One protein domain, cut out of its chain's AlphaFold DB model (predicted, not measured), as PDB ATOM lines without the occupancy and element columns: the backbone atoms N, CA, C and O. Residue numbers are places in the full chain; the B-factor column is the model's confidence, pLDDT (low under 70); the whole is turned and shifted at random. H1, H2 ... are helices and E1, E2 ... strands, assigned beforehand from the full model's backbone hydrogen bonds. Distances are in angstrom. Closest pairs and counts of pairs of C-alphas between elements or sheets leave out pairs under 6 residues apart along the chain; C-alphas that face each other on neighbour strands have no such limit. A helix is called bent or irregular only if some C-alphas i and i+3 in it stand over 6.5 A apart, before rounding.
ATOM      1  N   PRO A  35      -0.007  79.714  21.755       35.53
ATOM      2  CA  PRO A  35       1.452  79.577  21.815       35.53
ATOM      3  C   PRO A  35       1.955  79.204  23.230       35.53
ATOM      4  O   PRO A  35       1.233  79.362  24.217       35.53
ATOM      5  N   PRO A  36       3.201  78.710  23.374       36.41
ATOM      6  CA  PRO A  36       3.677  78.150  24.641       36.41
ATOM      7  C   PRO A  36       4.009  79.200  25.724       36.41
ATOM      8  O   PRO A  36       5.052  79.847  25.658       36.41
ATOM      9  N   LEU A  37       3.189  79.193  26.789       36.66
ATOM     10  CA  LEU A  37       3.388  79.782  28.134       36.66
ATOM     11  C   LEU A  37       3.323  81.321  28.250       36.66
ATOM     12  O   LEU A  37       3.805  82.051  27.385       36.66
ATOM     13  N   PRO A  38       2.772  81.816  29.379       39.31
ATOM     14  CA  PRO A  38       3.668  82.298  30.441       39.31
ATOM     15  C   PRO A  38       3.261  81.958  31.900       39.31
ATOM     16  O   PRO A  38       2.094  81.953  32.257       39.31
ATOM     17  N   ILE A  39       4.290  81.765  32.741       35.00
ATOM     18  CA  ILE A  39       4.363  81.920  34.220       35.00
ATOM     19  C   ILE A  39       3.297  81.212  35.089       35.00
ATOM     20  O   ILE A  39       2.286  81.792  35.469       35.00
ATOM     21  N   LEU A  40       3.659  80.026  35.604       33.06
ATOM     22  CA  LEU A  40       3.014  79.378  36.755       33.06
ATOM     23  C   LEU A  40       2.979  80.305  37.990       33.06
ATOM     24  O   LEU A  40       3.967  80.397  38.721       33.06
ATOM     25  N   GLN A  41       1.834  80.930  38.275       35.81
ATOM     26  CA  GLN A  41       1.611  81.573  39.568       35.81
ATOM     27  C   GLN A  41       1.227  80.511  40.604       35.81
ATOM     28  O   GLN A  41       0.076  80.097  40.712       35.81
ATOM     29  N   VAL A  42       2.236  80.041  41.341       42.31
ATOM     30  CA  VAL A  42       2.057  79.190  42.528       42.31
ATOM     31  C   VAL A  42       1.131  79.906  43.516       42.31
ATOM     32  O   VAL A  42       1.171  81.140  43.585       42.31
ATOM     33  N   LEU A  43       0.332  79.160  44.298       45.75
ATOM     34  CA  LEU A  43      -0.375  79.735  45.452       45.75
ATOM     35  C   LEU A  43       0.565  80.673  46.213       45.75
ATOM     36  O   LEU A  43       1.610  80.244  46.710       45.75
ATOM     37  N   THR A  44       0.178  81.938  46.363       53.59
ATOM     38  CA  THR A  44       0.788  82.729  47.425       53.59
ATOM     39  C   THR A  44       0.345  82.085  48.739       53.59
ATOM     40  O   THR A  44      -0.855  81.842  48.909       53.59
ATOM     41  N   PRO A  45       1.281  81.750  49.644       58.44
ATOM     42  CA  PRO A  45       0.924  81.151  50.921       58.44
ATOM     43  C   PRO A  45      -0.012  82.076  51.707       58.44
ATOM     44  O   PRO A  45      -0.167  83.258  51.372       58.44
ATOM     45  N   LEU A  46      -0.615  81.533  52.770       67.81
ATOM     46  CA  LEU A  46      -1.240  82.326  53.826       67.81
ATOM     47  C   LEU A  46      -0.364  83.552  54.121       67.81
ATOM     48  O   LEU A  46       0.810  83.413  54.472       67.81
ATOM     49  N   THR A  53      -3.553  92.109  69.400       93.38
ATOM     50  CA  THR A  53      -3.950  91.700  70.753       93.38
ATOM     51  C   THR A  53      -5.458  91.446  70.773       93.38
ATOM     52  O   THR A  53      -6.218  92.398  70.584       93.38
ATOM     53  N   PRO A  54      -5.932  90.211  71.018       92.88
ATOM     54  CA  PRO A  54      -7.359  89.918  71.118       92.88
ATOM     55  C   PRO A  54      -8.049  90.722  72.225       92.88
ATOM     56  O   PRO A  54      -7.636  90.669  73.386       92.88
ATOM     57  N   SER A  55      -9.145  91.415  71.902       94.06
ATOM     58  CA  SER A  55      -9.912  92.155  72.910       94.06
ATOM     59  C   SER A  55     -10.874  91.235  73.654       94.06
ATOM     60  O   SER A  55     -11.633  90.489  73.033       94.06
ATOM     61  N   ASN A  56     -10.873  91.294  74.986       94.25
ATOM     62  CA  ASN A  56     -11.817  90.552  75.832       94.25
ATOM     63  C   ASN A  56     -13.152  91.291  76.049       94.25
ATOM     64  O   ASN A  56     -14.032  90.768  76.736       94.25
ATOM     65  N   THR A  57     -13.310  92.487  75.474       91.75
ATOM     66  CA  THR A  57     -14.562  93.250  75.503       91.75
ATOM     67  C   THR A  57     -15.672  92.488  74.780       91.75
ATOM     68  O   THR A  57     -15.447  91.879  73.735       91.75
ATOM     69  N   LYS A  58     -16.885  92.536  75.340       94.00
ATOM     70  CA  LYS A  58     -18.099  91.948  74.765       94.00
ATOM     71  C   LYS A  58     -19.148  93.044  74.542       94.00
ATOM     72  O   LYS A  58     -20.023  93.194  75.396       94.00
ATOM     73  N   PRO A  59     -19.009  93.857  73.479       95.06
ATOM     74  CA  PRO A  59     -20.038  94.825  73.100       95.06
ATOM     75  C   PRO A  59     -21.340  94.113  72.714       95.06
ATOM     76  O   PRO A  59     -21.325  92.930  72.370       95.06
ATOM     77  N   LYS A  60     -22.465  94.822  72.772       94.69
ATOM     78  CA  LYS A  60     -23.777  94.306  72.356       94.69
ATOM     79  C   LYS A  60     -23.833  94.147  70.840       94.69
ATOM     80  O   LYS A  60     -24.365  93.150  70.355       94.69
ATOM     81  N   GLU A  61     -23.264  95.107  70.119       94.94
ATOM     82  CA  GLU A  61     -23.241  95.172  68.667       94.94
ATOM     83  C   GLU A  61     -21.811  95.042  68.124       94.94
ATOM     84  O   GLU A  61     -20.851  95.658  68.600       94.94
ATOM     85  N   ILE A  62     -21.672  94.213  67.088       95.69
ATOM     86  CA  ILE A  62     -20.415  93.962  66.383       95.69
ATOM     87  C   ILE A  62     -20.629  94.043  64.875       95.69
ATOM     88  O   ILE A  62     -21.695  93.695  64.368       95.69
ATOM     89  N   GLY A  63     -19.587  94.451  64.158       95.19
ATOM     90  CA  GLY A  63     -19.517  94.379  62.705       95.19
ATOM     91  C   GLY A  63     -18.448  93.385  62.258       95.19
ATOM     92  O   GLY A  63     -17.368  93.308  62.851       95.19
ATOM     93  N   TYR A  64     -18.748  92.647  61.192       95.69
ATOM     94  CA  TYR A  64     -17.789  91.800  60.492       95.69
ATOM     95  C   TYR A  64     -17.368  92.481  59.196       95.69
ATOM     96  O   TYR A  64     -18.213  92.880  58.396       95.69
ATOM     97  N   PHE A  65     -16.063  92.601  58.994       93.00
ATOM     98  CA  PHE A  65     -15.465  93.353  57.906       93.00
ATOM     99  C   PHE A  65     -14.574  92.414  57.100       93.00
ATOM    100  O   PHE A  65     -13.526  91.967  57.565       93.00
ATOM    101  N   TRP A  66     -15.036  92.093  55.896       89.81
ATOM    102  CA  TRP A  66     -14.331  91.292  54.903       89.81
ATOM    103  C   TRP A  66     -13.784  92.268  53.863       89.81
ATOM    104  O   TRP A  66     -14.494  92.668  52.947       89.81
ATOM    105  N   THR A  67     -12.571  92.775  54.100       69.50
ATOM    106  CA  THR A  67     -12.015  93.912  53.351       69.50
ATOM    107  C   THR A  67     -10.484  93.922  53.359       69.50
ATOM    108  O   THR A  67      -9.857  93.625  54.375       69.50
ATOM    109  N   GLY A  68      -9.889  94.343  52.239       60.38
ATOM    110  CA  GLY A  68      -8.492  94.767  52.162       60.38
ATOM    111  C   GLY A  68      -7.490  93.681  51.766       60.38
ATOM    112  O   GLY A  68      -7.747  92.482  51.844       60.38
ATOM    113  N   SER A  69      -6.293  94.128  51.381       57.97
ATOM    114  CA  SER A  69      -5.211  93.330  50.775       57.97
ATOM    115  C   SER A  69      -4.552  92.274  51.683       57.97
ATOM    116  O   SER A  69      -3.458  91.810  51.369       57.97
ATOM    117  N   GLY A  70      -5.146  91.979  52.841       61.75
ATOM    118  CA  GLY A  70      -4.645  91.030  53.838       61.75
ATOM    119  C   GLY A  70      -5.460  89.741  53.961       61.75
ATOM    120  O   GLY A  70      -5.034  88.856  54.689       61.75
ATOM    121  N   ASP A  71      -6.604  89.628  53.275       78.69
ATOM    122  CA  ASP A  71      -7.389  88.385  53.179       78.69
ATOM    123  C   ASP A  71      -7.837  87.775  54.520       78.69
ATOM    124  O   ASP A  71      -7.811  86.562  54.725       78.69
ATOM    125  N   PHE A  72      -8.302  88.616  55.440       88.50
ATOM    126  CA  PHE A  72      -8.839  88.186  56.729       88.50
ATOM    127  C   PHE A  72     -10.240  88.751  56.979       88.50
ATOM    128  O   PHE A  72     -10.622  89.801  56.459       88.50
ATOM    129  N   LEU A  73     -11.004  88.069  57.832       92.88
ATOM    130  CA  LEU A  73     -12.232  88.615  58.402       92.88
ATOM    131  C   LEU A  73     -11.894  89.343  59.706       92.88
ATOM    132  O   LEU A  73     -11.475  88.718  60.681       92.88
ATOM    133  N   ALA A  74     -12.100  90.656  59.750       94.06
ATOM    134  CA  ALA A  74     -11.951  91.431  60.976       94.06
ATOM    135  C   ALA A  74     -13.294  91.582  61.699       94.06
ATOM    136  O   ALA A  74     -14.326  91.849  61.087       94.06
ATOM    137  N   THR A  75     -13.278  91.438  63.022       95.81
ATOM    138  CA  THR A  75     -14.443  91.657  63.889       95.81
ATOM    139  C   THR A  75     -14.201  92.908  64.718       95.81
ATOM    140  O   THR A  75     -13.237  92.954  65.484       95.81
ATOM    141  N   TYR A  76     -15.072  93.903  64.594       96.19
ATOM    142  CA  TYR A  76     -14.994  95.169  65.324       96.19
ATOM    143  C   TYR A  76     -16.236  95.383  66.187       96.19
ATOM    144  O   TYR A  76     -17.318  94.891  65.870       96.19
ATOM    145  N   SER A  77     -16.088  96.152  67.263       97.19
ATOM    146  CA  SER A  77     -17.234  96.710  67.980       97.19
ATOM    147  C   SER A  77     -17.883  97.836  67.175       97.19
ATOM    148  O   SER A  77     -17.172  98.674  66.609       97.19
ATOM    149  N   ILE A  78     -19.216  97.877  67.178       96.31
ATOM    150  CA  ILE A  78     -20.003  99.011  66.669       96.31
ATOM    151  C   ILE A  78     -20.905  99.644  67.751       96.31
ATOM    152  O   ILE A  78     -21.627 100.584  67.443       96.31
ATOM    153  N   ASP A  79     -20.803  99.198  69.013       94.94
ATOM    154  CA  ASP A  79     -21.393  99.873  70.186       94.94
ATOM    155  C   ASP A  79     -20.805 101.286  70.370       94.94
ATOM    156  O   ASP A  79     -19.582 101.427  70.361       94.94
ATOM    157  N   ASP A  80     -21.635 102.283  70.699       92.56
ATOM    158  CA  ASP A  80     -21.229 103.680  70.963       92.56
ATOM    159  C   ASP A  80     -19.962 103.815  71.839       92.56
ATOM    160  O   ASP A  80     -18.996 104.474  71.456       92.56
ATOM    161  N   ASP A  81     -19.934 103.148  73.001       93.62
ATOM    162  CA  ASP A  81     -18.852 103.265  73.996       93.62
ATOM    163  C   ASP A  81     -17.522 102.620  73.556       93.62
ATOM    164  O   ASP A  81     -16.482 102.839  74.181       93.62
ATOM    165  N   THR A  82     -17.537 101.769  72.524       94.38
ATOM    166  CA  THR A  82     -16.356 101.000  72.084       94.38
ATOM    167  C   THR A  82     -16.168 100.983  70.565       94.38
ATOM    168  O   THR A  82     -15.364 100.198  70.056       94.38
ATOM    169  N   PHE A  83     -16.874 101.855  69.845       96.12
ATOM    170  CA  PHE A  83     -16.952 101.897  68.388       96.12
ATOM    171  C   PHE A  83     -15.569 101.874  67.720       96.12
ATOM    172  O   PHE A  83     -14.655 102.600  68.111       96.12
ATOM    173  N   GLY A  84     -15.403 101.022  66.705       94.31
ATOM    174  CA  GLY A  84     -14.141 100.885  65.972       94.31
ATOM    175  C   GLY A  84     -13.033 100.139  66.730       94.31
ATOM    176  O   GLY A  84     -11.926 100.008  66.211       94.31
ATOM    177  N   SER A  85     -13.303  99.595  67.923       95.06
ATOM    178  CA  SER A  85     -12.353  98.721  68.626       95.06
ATOM    179  C   SER A  85     -12.253  97.359  67.940       95.06
ATOM    180  O   SER A  85     -13.252  96.642  67.843       95.06
ATOM    181  N   LEU A  86     -11.048  96.970  67.510       95.12
ATOM    182  CA  LEU A  86     -10.777  95.627  66.990       95.12
ATOM    183  C   LEU A  86     -10.992  94.583  68.096       95.12
ATOM    184  O   LEU A  86     -10.424  94.683  69.185       95.12
ATOM    185  N   LEU A  87     -11.799  93.563  67.807       96.12
ATOM    186  CA  LEU A  87     -12.088  92.464  68.727       96.12
ATOM    187  C   LEU A  87     -11.289  91.210  68.385       96.12
ATOM    188  O   LEU A  87     -10.746  90.560  69.287       96.12
ATOM    189  N   TRP A  88     -11.239  90.873  67.095       95.94
ATOM    190  CA  TRP A  88     -10.650  89.640  66.582       95.94
ATOM    191  C   TRP A  88     -10.318  89.743  65.090       95.94
ATOM    192  O   TRP A  88     -10.967  90.498  64.364       95.94
ATOM    193  N   VAL A  89      -9.354  88.943  64.639       94.06
ATOM    194  CA  VAL A  89      -9.036  88.717  63.224       94.06
ATOM    195  C   VAL A  89      -9.065  87.215  62.959       94.06
ATOM    196  O   VAL A  89      -8.585  86.430  63.778       94.06
ATOM    197  N   THR A  90      -9.642  86.823  61.826       93.12
ATOM    198  CA  THR A  90      -9.720  85.433  61.371       93.12
ATOM    199  C   THR A  90      -9.077  85.319  59.996       93.12
ATOM    200  O   THR A  90      -9.663  85.747  59.000       93.12
ATOM    201  N   ASP A  91      -7.882  84.737  59.952       89.62
ATOM    202  CA  ASP A  91      -7.151  84.465  58.713       89.62
ATOM    203  C   ASP A  91      -7.839  83.382  57.858       89.62
ATOM    204  O   ASP A  91      -8.566  82.524  58.375       89.62
ATOM    205  N   VAL A  92      -7.571  83.391  56.549       85.94
ATOM    206  CA  VAL A  92      -7.992  82.348  55.594       85.94
ATOM    207  C   VAL A  92      -6.762  81.716  54.924       85.94
ATOM    208  O   VAL A  92      -5.722  82.360  54.829       85.94
ATOM    209  N   PRO A  93      -6.818  80.461  54.439       79.56
ATOM    210  CA  PRO A  93      -5.621  79.720  54.013       79.56
ATOM    211  C   PRO A  93      -5.004  80.176  52.673       79.56
ATOM    212  O   PRO A  93      -4.056  79.546  52.203       79.56
ATOM    213  N   SER A  94      -5.521  81.235  52.045       74.31
ATOM    214  CA  SER A  94      -5.052  81.789  50.770       74.31
ATOM    215  C   SER A  94      -4.993  83.312  50.822       74.31
ATOM    216  O   SER A  94      -5.780  83.945  51.519       74.31
ATOM    217  N   SER A  95      -4.106  83.914  50.033       75.31
ATOM    218  CA  SER A  95      -3.960  85.373  49.927       75.31
ATOM    219  C   SER A  95      -4.208  85.887  48.502       75.31
ATOM    220  O   SER A  95      -4.247  85.114  47.543       75.31
ATOM    221  N   GLY A  96      -4.350  87.204  48.348       70.56
ATOM    222  CA  GLY A  96      -4.691  87.938  47.128       70.56
ATOM    223  C   GLY A  96      -6.105  87.690  46.600       70.56
ATOM    224  O   GLY A  96      -6.278  87.717  45.386       70.56
ATOM    225  N   ASN A  97      -7.077  87.373  47.460       73.12
ATOM    226  CA  ASN A  97      -8.473  87.105  47.080       73.12
ATOM    227  C   ASN A  97      -9.286  88.404  46.911       73.12
ATOM    228  O   ASN A  97     -10.312  88.396  46.238       73.12
ATOM    229  N   ASP A  98      -8.799  89.506  47.488       75.69
ATOM    230  CA  ASP A  98      -9.418  90.840  47.497       75.69
ATOM    231  C   ASP A  98     -10.870  90.822  48.024       75.69
ATOM    232  O   ASP A  98     -11.829  90.892  47.252       75.69
ATOM    233  N   PRO A  99     -11.042  90.648  49.348       82.44
ATOM    234  CA  PRO A  99     -12.334  90.609  50.030       82.44
ATOM    235  C   PRO A  99     -13.312  91.723  49.615       82.44
ATOM    236  O   PRO A  99     -13.001  92.906  49.770       82.44
ATOM    237  N   HIS A 100     -14.502  91.343  49.126       82.12
ATOM    238  CA  HIS A 100     -15.450  92.289  48.522       82.12
ATOM    239  C   HIS A 100     -16.898  92.168  49.029       82.12
ATOM    240  O   HIS A 100     -17.426  93.136  49.571       82.12
ATOM    241  N   HIS A 101     -17.527  90.991  48.920       85.25
ATOM    242  CA  HIS A 101     -18.916  90.764  49.363       85.25
ATOM    243  C   HIS A 101     -18.973  89.856  50.595       85.25
ATOM    244  O   HIS A 101     -18.121  88.984  50.774       85.25
ATOM    245  N   LEU A 102     -19.978  90.034  51.457       88.62
ATOM    246  CA  LEU A 102     -20.154  89.253  52.688       88.62
ATOM    247  C   LEU A 102     -21.646  89.049  52.989       88.62
ATOM    248  O   LEU A 102     -22.394  90.018  53.087       88.62
ATOM    249  N   GLY A 103     -22.072  87.799  53.190       88.19
ATOM    250  CA  GLY A 103     -23.466  87.452  53.492       88.19
ATOM    251  C   GLY A 103     -23.613  86.506  54.695       88.19
ATOM    252  O   GLY A 103     -22.940  85.471  54.738       88.19
ATOM    253  N   PRO A 104     -24.492  86.805  55.674       91.00
ATOM    254  CA  PRO A 104     -24.780  85.922  56.806       91.00
ATOM    255  C   PRO A 104     -25.847  84.862  56.491       91.00
ATOM    256  O   PRO A 104     -26.740  85.074  55.668       91.00
ATOM    257  N   SER A 105     -25.795  83.735  57.204       87.62
ATOM    258  CA  SER A 105     -26.896  82.775  57.312       87.62
ATOM    259  C   SER A 105     -28.061  83.354  58.120       87.62
ATOM    260  O   SER A 105     -27.867  84.194  58.999       87.62
ATOM    261  N   LEU A 106     -29.280  82.854  57.882       85.62
ATOM    262  CA  LEU A 106     -30.477  83.253  58.641       85.62
ATOM    263  C   LEU A 106     -30.360  83.054  60.159       85.62
ATOM    264  O   LEU A 106     -30.984  83.789  60.919       85.62
ATOM    265  N   ASP A 107     -29.588  82.063  60.606       88.31
ATOM    266  CA  ASP A 107     -29.374  81.775  62.028       88.31
ATOM    267  C   ASP A 107     -28.182  82.532  62.641       88.31
ATOM    268  O   ASP A 107     -27.902  82.364  63.828       88.31
ATOM    269  N   GLY A 108     -27.470  83.341  61.846       90.38
ATOM    270  CA  GLY A 108     -26.314  84.128  62.276       90.38
ATOM    271  C   GLY A 108     -25.061  83.317  62.627       90.38
ATOM    272  O   GLY A 108     -24.119  83.892  63.171       90.38
ATOM    273  N   LYS A 109     -25.020  82.004  62.343       91.94
ATOM    274  CA  LYS A 109     -23.903  81.098  62.699       91.94
ATOM    275  C   LYS A 109     -22.933  80.805  61.561       91.94
ATOM    276  O   LYS A 109     -21.968  80.057  61.739       91.94
ATOM    277  N   THR A 110     -23.172  81.328  60.366       89.62
ATOM    278  CA  THR A 110     -22.207  81.252  59.272       89.62
ATOM    279  C   THR A 110     -22.192  82.553  58.485       89.62
ATOM    280  O   THR A 110     -23.241  83.046  58.085       89.62
ATOM    281  N   LEU A 111     -20.998  83.078  58.221       92.12
ATOM    282  CA  LEU A 111     -20.775  84.077  57.177       92.12
ATOM    283  C   LEU A 111     -20.186  83.388  55.952       92.12
ATOM    284  O   LEU A 111     -19.415  82.434  56.088       92.12
ATOM    285  N   VAL A 112     -20.506  83.907  54.772       88.69
ATOM    286  CA  VAL A 112     -19.807  83.580  53.530       88.69
ATOM    287  C   VAL A 112     -19.275  84.873  52.929       88.69
ATOM    288  O   VAL A 112     -20.046  85.812  52.746       88.69
ATOM    289  N   GLY A 113     -17.970  84.928  52.671       86.38
ATOM    290  CA  GLY A 113     -17.287  86.037  52.007       86.38
ATOM    291  C   GLY A 113     -16.897  85.684  50.572       86.38
ATOM    292  O   GLY A 113     -16.488  84.553  50.307       86.38
ATOM    293  N   GLY A 114     -17.019  86.651  49.665       80.62
ATOM    294  CA  GLY A 114     -16.614  86.595  48.260       80.62
ATOM    295  C   GLY A 114     -15.453  87.548  47.957       80.62
ATOM    296  O   GLY A 114     -15.290  88.558  48.648       80.62
ATOM    297  N   GLY A 115     -14.618  87.219  46.970       73.19
ATOM    298  CA  GLY A 115     -13.457  88.021  46.560       73.19
ATOM    299  C   GLY A 115     -13.604  88.624  45.159       73.19
ATOM    300  O   GLY A 115     -14.088  87.944  44.253       73.19
ATOM    301  N   LEU A 116     -13.164  89.876  44.983       62.31
ATOM    302  CA  LEU A 116     -13.147  90.597  43.702       62.31
ATOM    303  C   LEU A 116     -12.024  90.089  42.786       62.31
ATOM    304  O   LEU A 116     -12.231  89.899  41.596       62.31
ATOM    305  N   LEU A 117     -10.836  89.808  43.324       54.66
ATOM    306  CA  LEU A 117      -9.660  89.435  42.527       54.66
ATOM    307  C   LEU A 117      -9.238  87.971  42.686       54.66
ATOM    308  O   LEU A 117      -8.119  87.617  42.312       54.66
ATOM    309  N   SER A 118     -10.158  87.087  43.093       49.25
ATOM    310  CA  SER A 118      -9.969  85.624  43.032       49.25
ATOM    311  C   SER A 118      -9.647  85.078  41.620       49.25
ATOM    312  O   SER A 118      -9.375  83.887  41.481       49.25
ATOM    313  N   LEU A 119      -9.662  85.922  40.579       42.19
ATOM    314  CA  LEU A 119      -9.311  85.585  39.195       42.19
ATOM    315  C   LEU A 119      -7.926  86.070  38.746       42.19
ATOM    316  O   LEU A 119      -7.338  85.435  37.871       42.19
ATOM    317  N   LEU A 120      -7.360  87.138  39.326       40.25
ATOM    318  CA  LEU A 120      -6.187  87.803  38.727       40.25
ATOM    319  C   LEU A 120      -4.928  86.905  38.692       40.25
ATOM    320  O   LEU A 120      -3.996  87.170  37.937       40.25
ATOM    321  N   LYS A 121      -4.918  85.810  39.468       39.94
ATOM    322  CA  LYS A 121      -3.877  84.760  39.445       39.94
ATOM    323  C   LYS A 121      -4.145  83.620  38.461       39.94
ATOM    324  O   LYS A 121      -3.211  82.946  38.031       39.94
ATOM    325  N   ALA A 122      -5.407  83.386  38.108       37.66
ATOM    326  CA  ALA A 122      -5.805  82.382  37.126       37.66
ATOM    327  C   ALA A 122      -5.697  82.926  35.689       37.66
ATOM    328  O   ALA A 122      -5.254  82.214  34.786       37.66
ATOM    329  N   GLN A 123      -6.049  84.199  35.484       34.16
ATOM    330  CA  GLN A 123      -6.158  84.805  34.152       34.16
ATOM    331  C   GLN A 123      -4.806  85.058  33.475       34.16
ATOM    332  O   GLN A 123      -4.714  84.975  32.254       34.16
ATOM    333  N   LEU A 124      -3.725  85.239  34.244       38.38
ATOM    334  CA  LEU A 124      -2.375  85.389  33.687       38.38
ATOM    335  C   LEU A 124      -1.834  84.111  33.000       38.38
ATOM    336  O   LEU A 124      -0.698  84.114  32.531       38.38
ATOM    337  N   ASN A 125      -2.574  82.989  33.048       37.59
ATOM    338  CA  ASN A 125      -1.931  81.676  33.103       37.59
ATOM    339  C   ASN A 125      -2.770  80.463  32.626       37.59
ATOM    340  O   ASN A 125      -2.419  79.309  32.903       37.59
ATOM    341  N   LEU A 126      -3.871  80.684  31.895       40.34
ATOM    342  CA  LEU A 126      -4.818  79.622  31.500       40.34
ATOM    343  C   LEU A 126      -4.210  78.450  30.706       40.34
ATOM    344  O   LEU A 126      -4.768  77.355  30.722       40.34
ATOM    345  N   TYR A 127      -3.054  78.636  30.057       36.97
ATOM    346  CA  TYR A 127      -2.394  77.573  29.288       36.97
ATOM    347  C   TYR A 127      -1.332  76.767  30.062       36.97
ATOM    348  O   TYR A 127      -0.992  75.655  29.662       36.97
ATOM    349  N   THR A 128      -0.821  77.273  31.192       36.41
ATOM    350  CA  THR A 128       0.188  76.551  31.997       36.41
ATOM    351  C   THR A 128      -0.463  75.630  33.027       36.41
ATOM    352  O   THR A 128       0.007  74.510  33.249       36.41
ATOM    353  N   ILE A 129      -1.550  76.087  33.662       39.69
ATOM    354  CA  ILE A 129      -2.175  75.397  34.804       39.69
ATOM    355  C   ILE A 129      -2.751  74.035  34.383       39.69
ATOM    356  O   ILE A 129      -2.567  73.052  35.099       39.69
ATOM    357  N   ALA A 130      -3.351  73.943  33.192       37.91
ATOM    358  CA  ALA A 130      -3.941  72.704  32.677       37.91
ATOM    359  C   ALA A 130      -2.920  71.654  32.186       37.91
ATOM    360  O   ALA A 130      -3.294  70.498  31.992       37.91
ATOM    361  N   VAL A 131      -1.653  72.035  31.961       35.00
ATOM    362  CA  VAL A 131      -0.648  71.178  31.294       35.00
ATOM    363  C   VAL A 131       0.516  70.785  32.212       35.00
ATOM    364  O   VAL A 131       1.112  69.729  32.004       35.00
ATOM    365  N   LEU A 132       0.849  71.591  33.232       34.03
ATOM    366  CA  LEU A 132       2.046  71.377  34.065       34.03
ATOM    367  C   LEU A 132       1.793  71.273  35.580       34.03
ATOM    368  O   LEU A 132       2.716  70.904  36.306       34.03
ATOM    369  N   SER A 133       0.579  71.540  36.076       35.28
ATOM    370  CA  SER A 133       0.254  71.385  37.503       35.28
ATOM    371  C   SER A 133      -0.452  70.052  37.766       35.28
ATOM    372  O   SER A 133      -1.676  69.979  37.773       35.28
ATOM    373  N   SER A 134       0.312  68.991  38.063       36.75
ATOM    374  CA  SER A 134      -0.242  67.797  38.735       36.75
ATOM    375  C   SER A 134      -0.598  68.059  40.206       36.75
ATOM    376  O   SER A 134      -1.068  67.161  40.902       36.75
ATOM    377  N   ASP A 135      -0.353  69.282  40.680       36.66
ATOM    378  CA  ASP A 135      -0.739  69.781  41.987       36.66
ATOM    379  C   ASP A 135      -2.095  70.528  41.901       36.66
ATOM    380  O   ASP A 135      -2.164  71.589  41.263       36.66
ATOM    381  N   PRO A 136      -3.176  70.018  42.531       40.50
ATOM    382  CA  PRO A 136      -4.480  70.684  42.587       40.50
ATOM    383  C   PRO A 136      -4.506  71.907  43.524       40.50
ATOM    384  O   PRO A 136      -5.544  72.566  43.651       40.50
ATOM    385  N   HIS A 137      -3.400  72.231  44.203       38.94
ATOM    386  CA  HIS A 137      -3.357  73.353  45.128       38.94
ATOM    387  C   HIS A 137      -3.332  74.723  44.432       38.94
ATOM    388  O   HIS A 137      -3.914  75.643  44.996       38.94
ATOM    389  N   ASN A 138      -2.821  74.870  43.200       42.69
ATOM    390  CA  ASN A 138      -2.653  76.160  42.486       42.69
ATOM    391  C   ASN A 138      -3.944  76.852  41.971       42.69
ATOM    392  O   ASN A 138      -3.894  77.634  41.025       42.69
ATOM    393  N   LEU A 139      -5.099  76.588  42.582       50.84
ATOM    394  CA  LEU A 139      -6.364  77.272  42.299       50.84
ATOM    395  C   LEU A 139      -6.766  78.160  43.474       50.84
ATOM    396  O   LEU A 139      -6.613  77.769  44.633       50.84
ATOM    397  N   GLN A 140      -7.294  79.339  43.162       57.38
ATOM    398  CA  GLN A 140      -7.696  80.319  44.159       57.38
ATOM    399  C   GLN A 140      -9.077  79.997  44.748       57.38
ATOM    400  O   GLN A 140      -9.965  79.458  44.083       57.38
ATOM    401  N   ASP A 141      -9.241  80.309  46.030       68.81
ATOM    402  CA  ASP A 141     -10.492  80.116  46.752       68.81
ATOM    403  C   ASP A 141     -11.468  81.269  46.431       68.81
ATOM    404  O   ASP A 141     -11.068  82.424  46.252       68.81
ATOM    405  N   MET A 142     -12.761  80.948  46.319       69.69
ATOM    406  CA  MET A 142     -13.782  81.866  45.786       69.69
ATOM    407  C   MET A 142     -14.844  82.283  46.798       69.69
ATOM    408  O   MET A 142     -15.291  83.425  46.798       69.69
ATOM    409  N   ALA A 143     -15.267  81.341  47.641       78.06
ATOM    410  CA  ALA A 143     -16.241  81.574  48.698       78.06
ATOM    411  C   ALA A 143     -15.672  81.057  50.020       78.06
ATOM    412  O   ALA A 143     -15.401  79.859  50.156       78.06
ATOM    413  N   PHE A 144     -15.493  81.957  50.982       84.50
ATOM    414  CA  PHE A 144     -14.871  81.706  52.281       84.50
ATOM    415  C   PHE A 144     -15.952  81.609  53.348       84.50
ATOM    416  O   PHE A 144     -16.719  82.545  53.538       84.50
ATOM    417  N   TYR A 145     -16.036  80.477  54.038       88.44
ATOM    418  CA  TYR A 145     -17.048  80.217  55.055       88.44
ATOM    419  C   TYR A 145     -16.432  80.387  56.439       88.44
ATOM    420  O   TYR A 145     -15.419  79.755  56.752       88.44
ATOM    421  N   PHE A 146     -17.096  81.160  57.290       93.06
ATOM    422  CA  PHE A 146     -16.699  81.386  58.677       93.06
ATOM    423  C   PHE A 146     -17.788  80.872  59.614       93.06
ATOM    424  O   PHE A 146     -18.969  81.115  59.378       93.06
ATOM    425  N   ASP A 147     -17.406  80.165  60.674       94.56
ATOM    426  CA  ASP A 147     -18.293  79.842  61.790       94.56
ATOM    427  C   ASP A 147     -18.368  81.048  62.733       94.56
ATOM    428  O   ASP A 147     -17.348  81.483  63.269       94.56
ATOM    429  N   THR A 148     -19.571  81.589  62.926       95.88
ATOM    430  CA  THR A 148     -19.855  82.738  63.803       95.88
ATOM    431  C   THR A 148     -20.620  82.348  65.068       95.88
ATOM    432  O   THR A 148     -21.119  83.216  65.781       95.88
ATOM    433  N   THR A 149     -20.695  81.051  65.402       95.94
ATOM    434  CA  THR A 149     -21.357  80.560  66.627       95.94
ATOM    435  C   THR A 149     -20.761  81.189  67.896       95.94
ATOM    436  O   THR A 149     -21.479  81.414  68.870       95.94
ATOM    437  N   ASN A 150     -19.468  81.532  67.879       96.12
ATOM    438  CA  ASN A 150     -18.886  82.503  68.805       96.12
ATOM    439  C   ASN A 150     -18.692  83.839  68.079       96.12
ATOM    440  O   ASN A 150     -17.688  84.045  67.399       96.12
ATOM    441  N   SER A 151     -19.644  84.752  68.251       94.88
ATOM    442  CA  SER A 151     -19.699  86.006  67.497       94.88
ATOM    443  C   SER A 151     -18.471  86.911  67.692       94.88
ATOM    444  O   SER A 151     -18.055  87.611  66.778       94.88
ATOM    445  N   TYR A 152     -17.822  86.853  68.858       96.00
ATOM    446  CA  TYR A 152     -16.617  87.638  69.165       96.00
ATOM    447  C   TYR A 152     -15.310  86.998  68.675       96.00
ATOM    448  O   TYR A 152     -14.243  87.594  68.834       96.00
ATOM    449  N   ARG A 153     -15.367  85.751  68.192       96.19
ATOM    450  CA  ARG A 153     -14.222  84.923  67.775       96.19
ATOM    451  C   ARG A 153     -14.622  84.025  66.594       96.19
ATOM    452  O   ARG A 153     -14.643  82.802  66.760       96.19
ATOM    453  N   PRO A 154     -14.980  84.598  65.430       96.31
ATOM    454  CA  PRO A 154     -15.273  83.792  64.254       96.31
ATOM    455  C   PRO A 154     -14.077  82.918  63.864       96.31
ATOM    456  O   PRO A 154     -12.917  83.310  64.019       96.31
ATOM    457  N   ALA A 155     -14.356  81.733  63.334       95.88
ATOM    458  CA  ALA A 155     -13.341  80.780  62.896       95.88
ATOM    459  C   ALA A 155     -13.500  80.474  61.406       95.88
ATOM    460  O   ALA A 155     -14.619  80.283  60.931       95.88
ATOM    461  N   PHE A 156     -12.395  80.385  60.663       92.75
ATOM    462  CA  PHE A 156     -12.436  79.869  59.298       92.75
ATOM    463  C   PHE A 156     -12.915  78.410  59.322       92.75
ATOM    464  O   PHE A 156     -12.390  77.581  60.066       92.75
ATOM    465  N   LYS A 157     -13.944  78.108  58.528       86.19
ATOM    466  CA  LYS A 157     -14.632  76.809  58.513       86.19
ATOM    467  C   LYS A 157     -14.250  75.982  57.294       86.19
ATOM    468  O   LYS A 157     -13.995  74.788  57.420       86.19
ATOM    469  N   LYS A 158     -14.269  76.610  56.117       82.31
ATOM    470  CA  LYS A 158     -13.829  76.051  54.833       82.31
ATOM    471  C   LYS A 158     -13.812  77.143  53.767       82.31
ATOM    472  O   LYS A 158     -14.448  78.181  53.926       82.31
ATOM    473  N   SER A 159     -13.215  76.842  52.629       76.00
ATOM    474  CA  SER A 159     -13.403  77.574  51.380       76.00
ATOM    475  C   SER A 159     -13.978  76.643  50.312       76.00
ATOM    476  O   SER A 159     -13.862  75.418  50.406       76.00
ATOM    477  N   ASN A 160     -14.631  77.214  49.302       69.12
ATOM    478  CA  ASN A 160     -14.921  76.512  48.057       69.12
ATOM    479  C   ASN A 160     -13.974  77.018  46.967       69.12
ATOM    480  O   ASN A 160     -13.805  78.230  46.797       69.12
ATOM    481  N   ARG A 161     -13.445  76.083  46.178       63.34
ATOM    482  CA  ARG A 161     -12.794  76.355  44.896       63.34
ATOM    483  C   ARG A 161     -13.789  76.100  43.791       63.34
ATOM    484  O   ARG A 161     -14.487  75.086  43.809       63.34
ATOM    485  N   ALA A 162     -13.803  76.981  42.812       51.06
ATOM    486  CA  ALA A 162     -14.477  76.739  41.561       51.06
ATOM    487  C   ALA A 162     -13.477  77.095  40.461       51.06
ATOM    488  O   ALA A 162     -12.870  78.156  40.486       51.06
TER     489      ALA A 162
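Overview. This is residues 35 to 46 and 53 to 162 of the 326 residues of an uncharacterized protein of Petromyces alliaceus (UniProt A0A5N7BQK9). Two antiparallel sheets, one of four strands in the order E4, E5, E6, E7 and one of three in the order E1, E2, E3, stand partly face to face as a rough sandwich, their strands crossed at 40 degrees and their best planes 38 degrees apart. Away from both sheets, toward one end of the longest axis, lie the short, irregular helix H1 and the first residues of the unnamed stretch 35 to 46. The printed part has 122 residues, with one named helix and seven named strands in the order E1, E2, E3, E4, E5, H1, E6, E7; the class is mostly strand, with 53 residues in named elements, under half of the printed part. The whole is loose, with a radius of gyration of the C-alphas of 17.0 A, and spans 61 by 25 by 20 A.

Along the chain. The larger sheet begins with E4, residues 99 to 104, 14.9 A from first to last C-alpha, and C-alpha 99 is at (-12.334, 90.609, 50.030). E5 is residues 110 to 115, 16.9 A long. E6, residues 141 to 147, is also 16.9 A long, and E7, residues 155 to 161, measures 18.5 A and ends with C-alpha 161 at (-12.794, 76.355, 44.896). In the smaller sheet E1 is residues 62 to 66, 13.3 A, with C-alpha 62 at (-20.415, 93.962, 66.383). E2 is residues 72 to 77, 16.4 A, and E3 is residues 86 to 91, 14.4 A. H1, residues 123 to 132, measures 15.7 A; it is irregular, with C-alphas 124 and 127 9.0 A apart.

Arrangement. The sheet of E4 to E7 is strongly twisted, its C-alphas up to 5.6 A off their best plane, and its edge strands are E4 and E7. E4 and E5 form a hairpin at 157 degrees, with N 103 and O 112 at 2.9 A, within hydrogen-bond range. E5 and E6 are antiparallel at 157 degrees, with N 113 and O 144 at 2.8 A. E6 and E7 form a hairpin at 154 degrees, with N 145 and O 158 at 2.8 A. The other sheet is a meander, each strand the antiparallel neighbour of the one before. In it the hairpin E1 and E2 has N 65 and O 74 at 2.8 A, and the hairpin E2 and E3 has N 75 and O 88 at 2.8 A. The two sheets form a sandwich, two sheets face to face, and the parts that face each other are 10.0 A centre to centre. Between them, the closest C-alphas of E1 and E4 are those of Trp 66 and Pro 99, 5.3 A apart, and those of E3 and E7 are Thr 90 and Ala 155, 6.1 A apart. The chain changes sheet at the short link from E3 to E4, though these two strands are apart. H1 is not on either sheet, with 0 pairs of C-alphas within 10 A of each. Within H1, 2 of 6 O i to N i+4 pairs are within hydrogen-bond range, and 2 of 7 O i to N i+3 pairs.

Size, cuts and confidence. The two C-alphas farthest apart are those of Pro 35 and Asp 81, 60.8 A. Residues 47 to 52 are cut out, and C-alphas 46 and 53 are 19.5 A apart across the cut. The links E1 to E2 and E4 to E5 are tight, the others between named elements are short, and no link is long. The mean pLDDT of the printed part is 73.4; it is under 70 in 46 residues, namely 35 to 46, 67 to 70, 116 to 142 and 160 to 162, and the mean for H1 is 37.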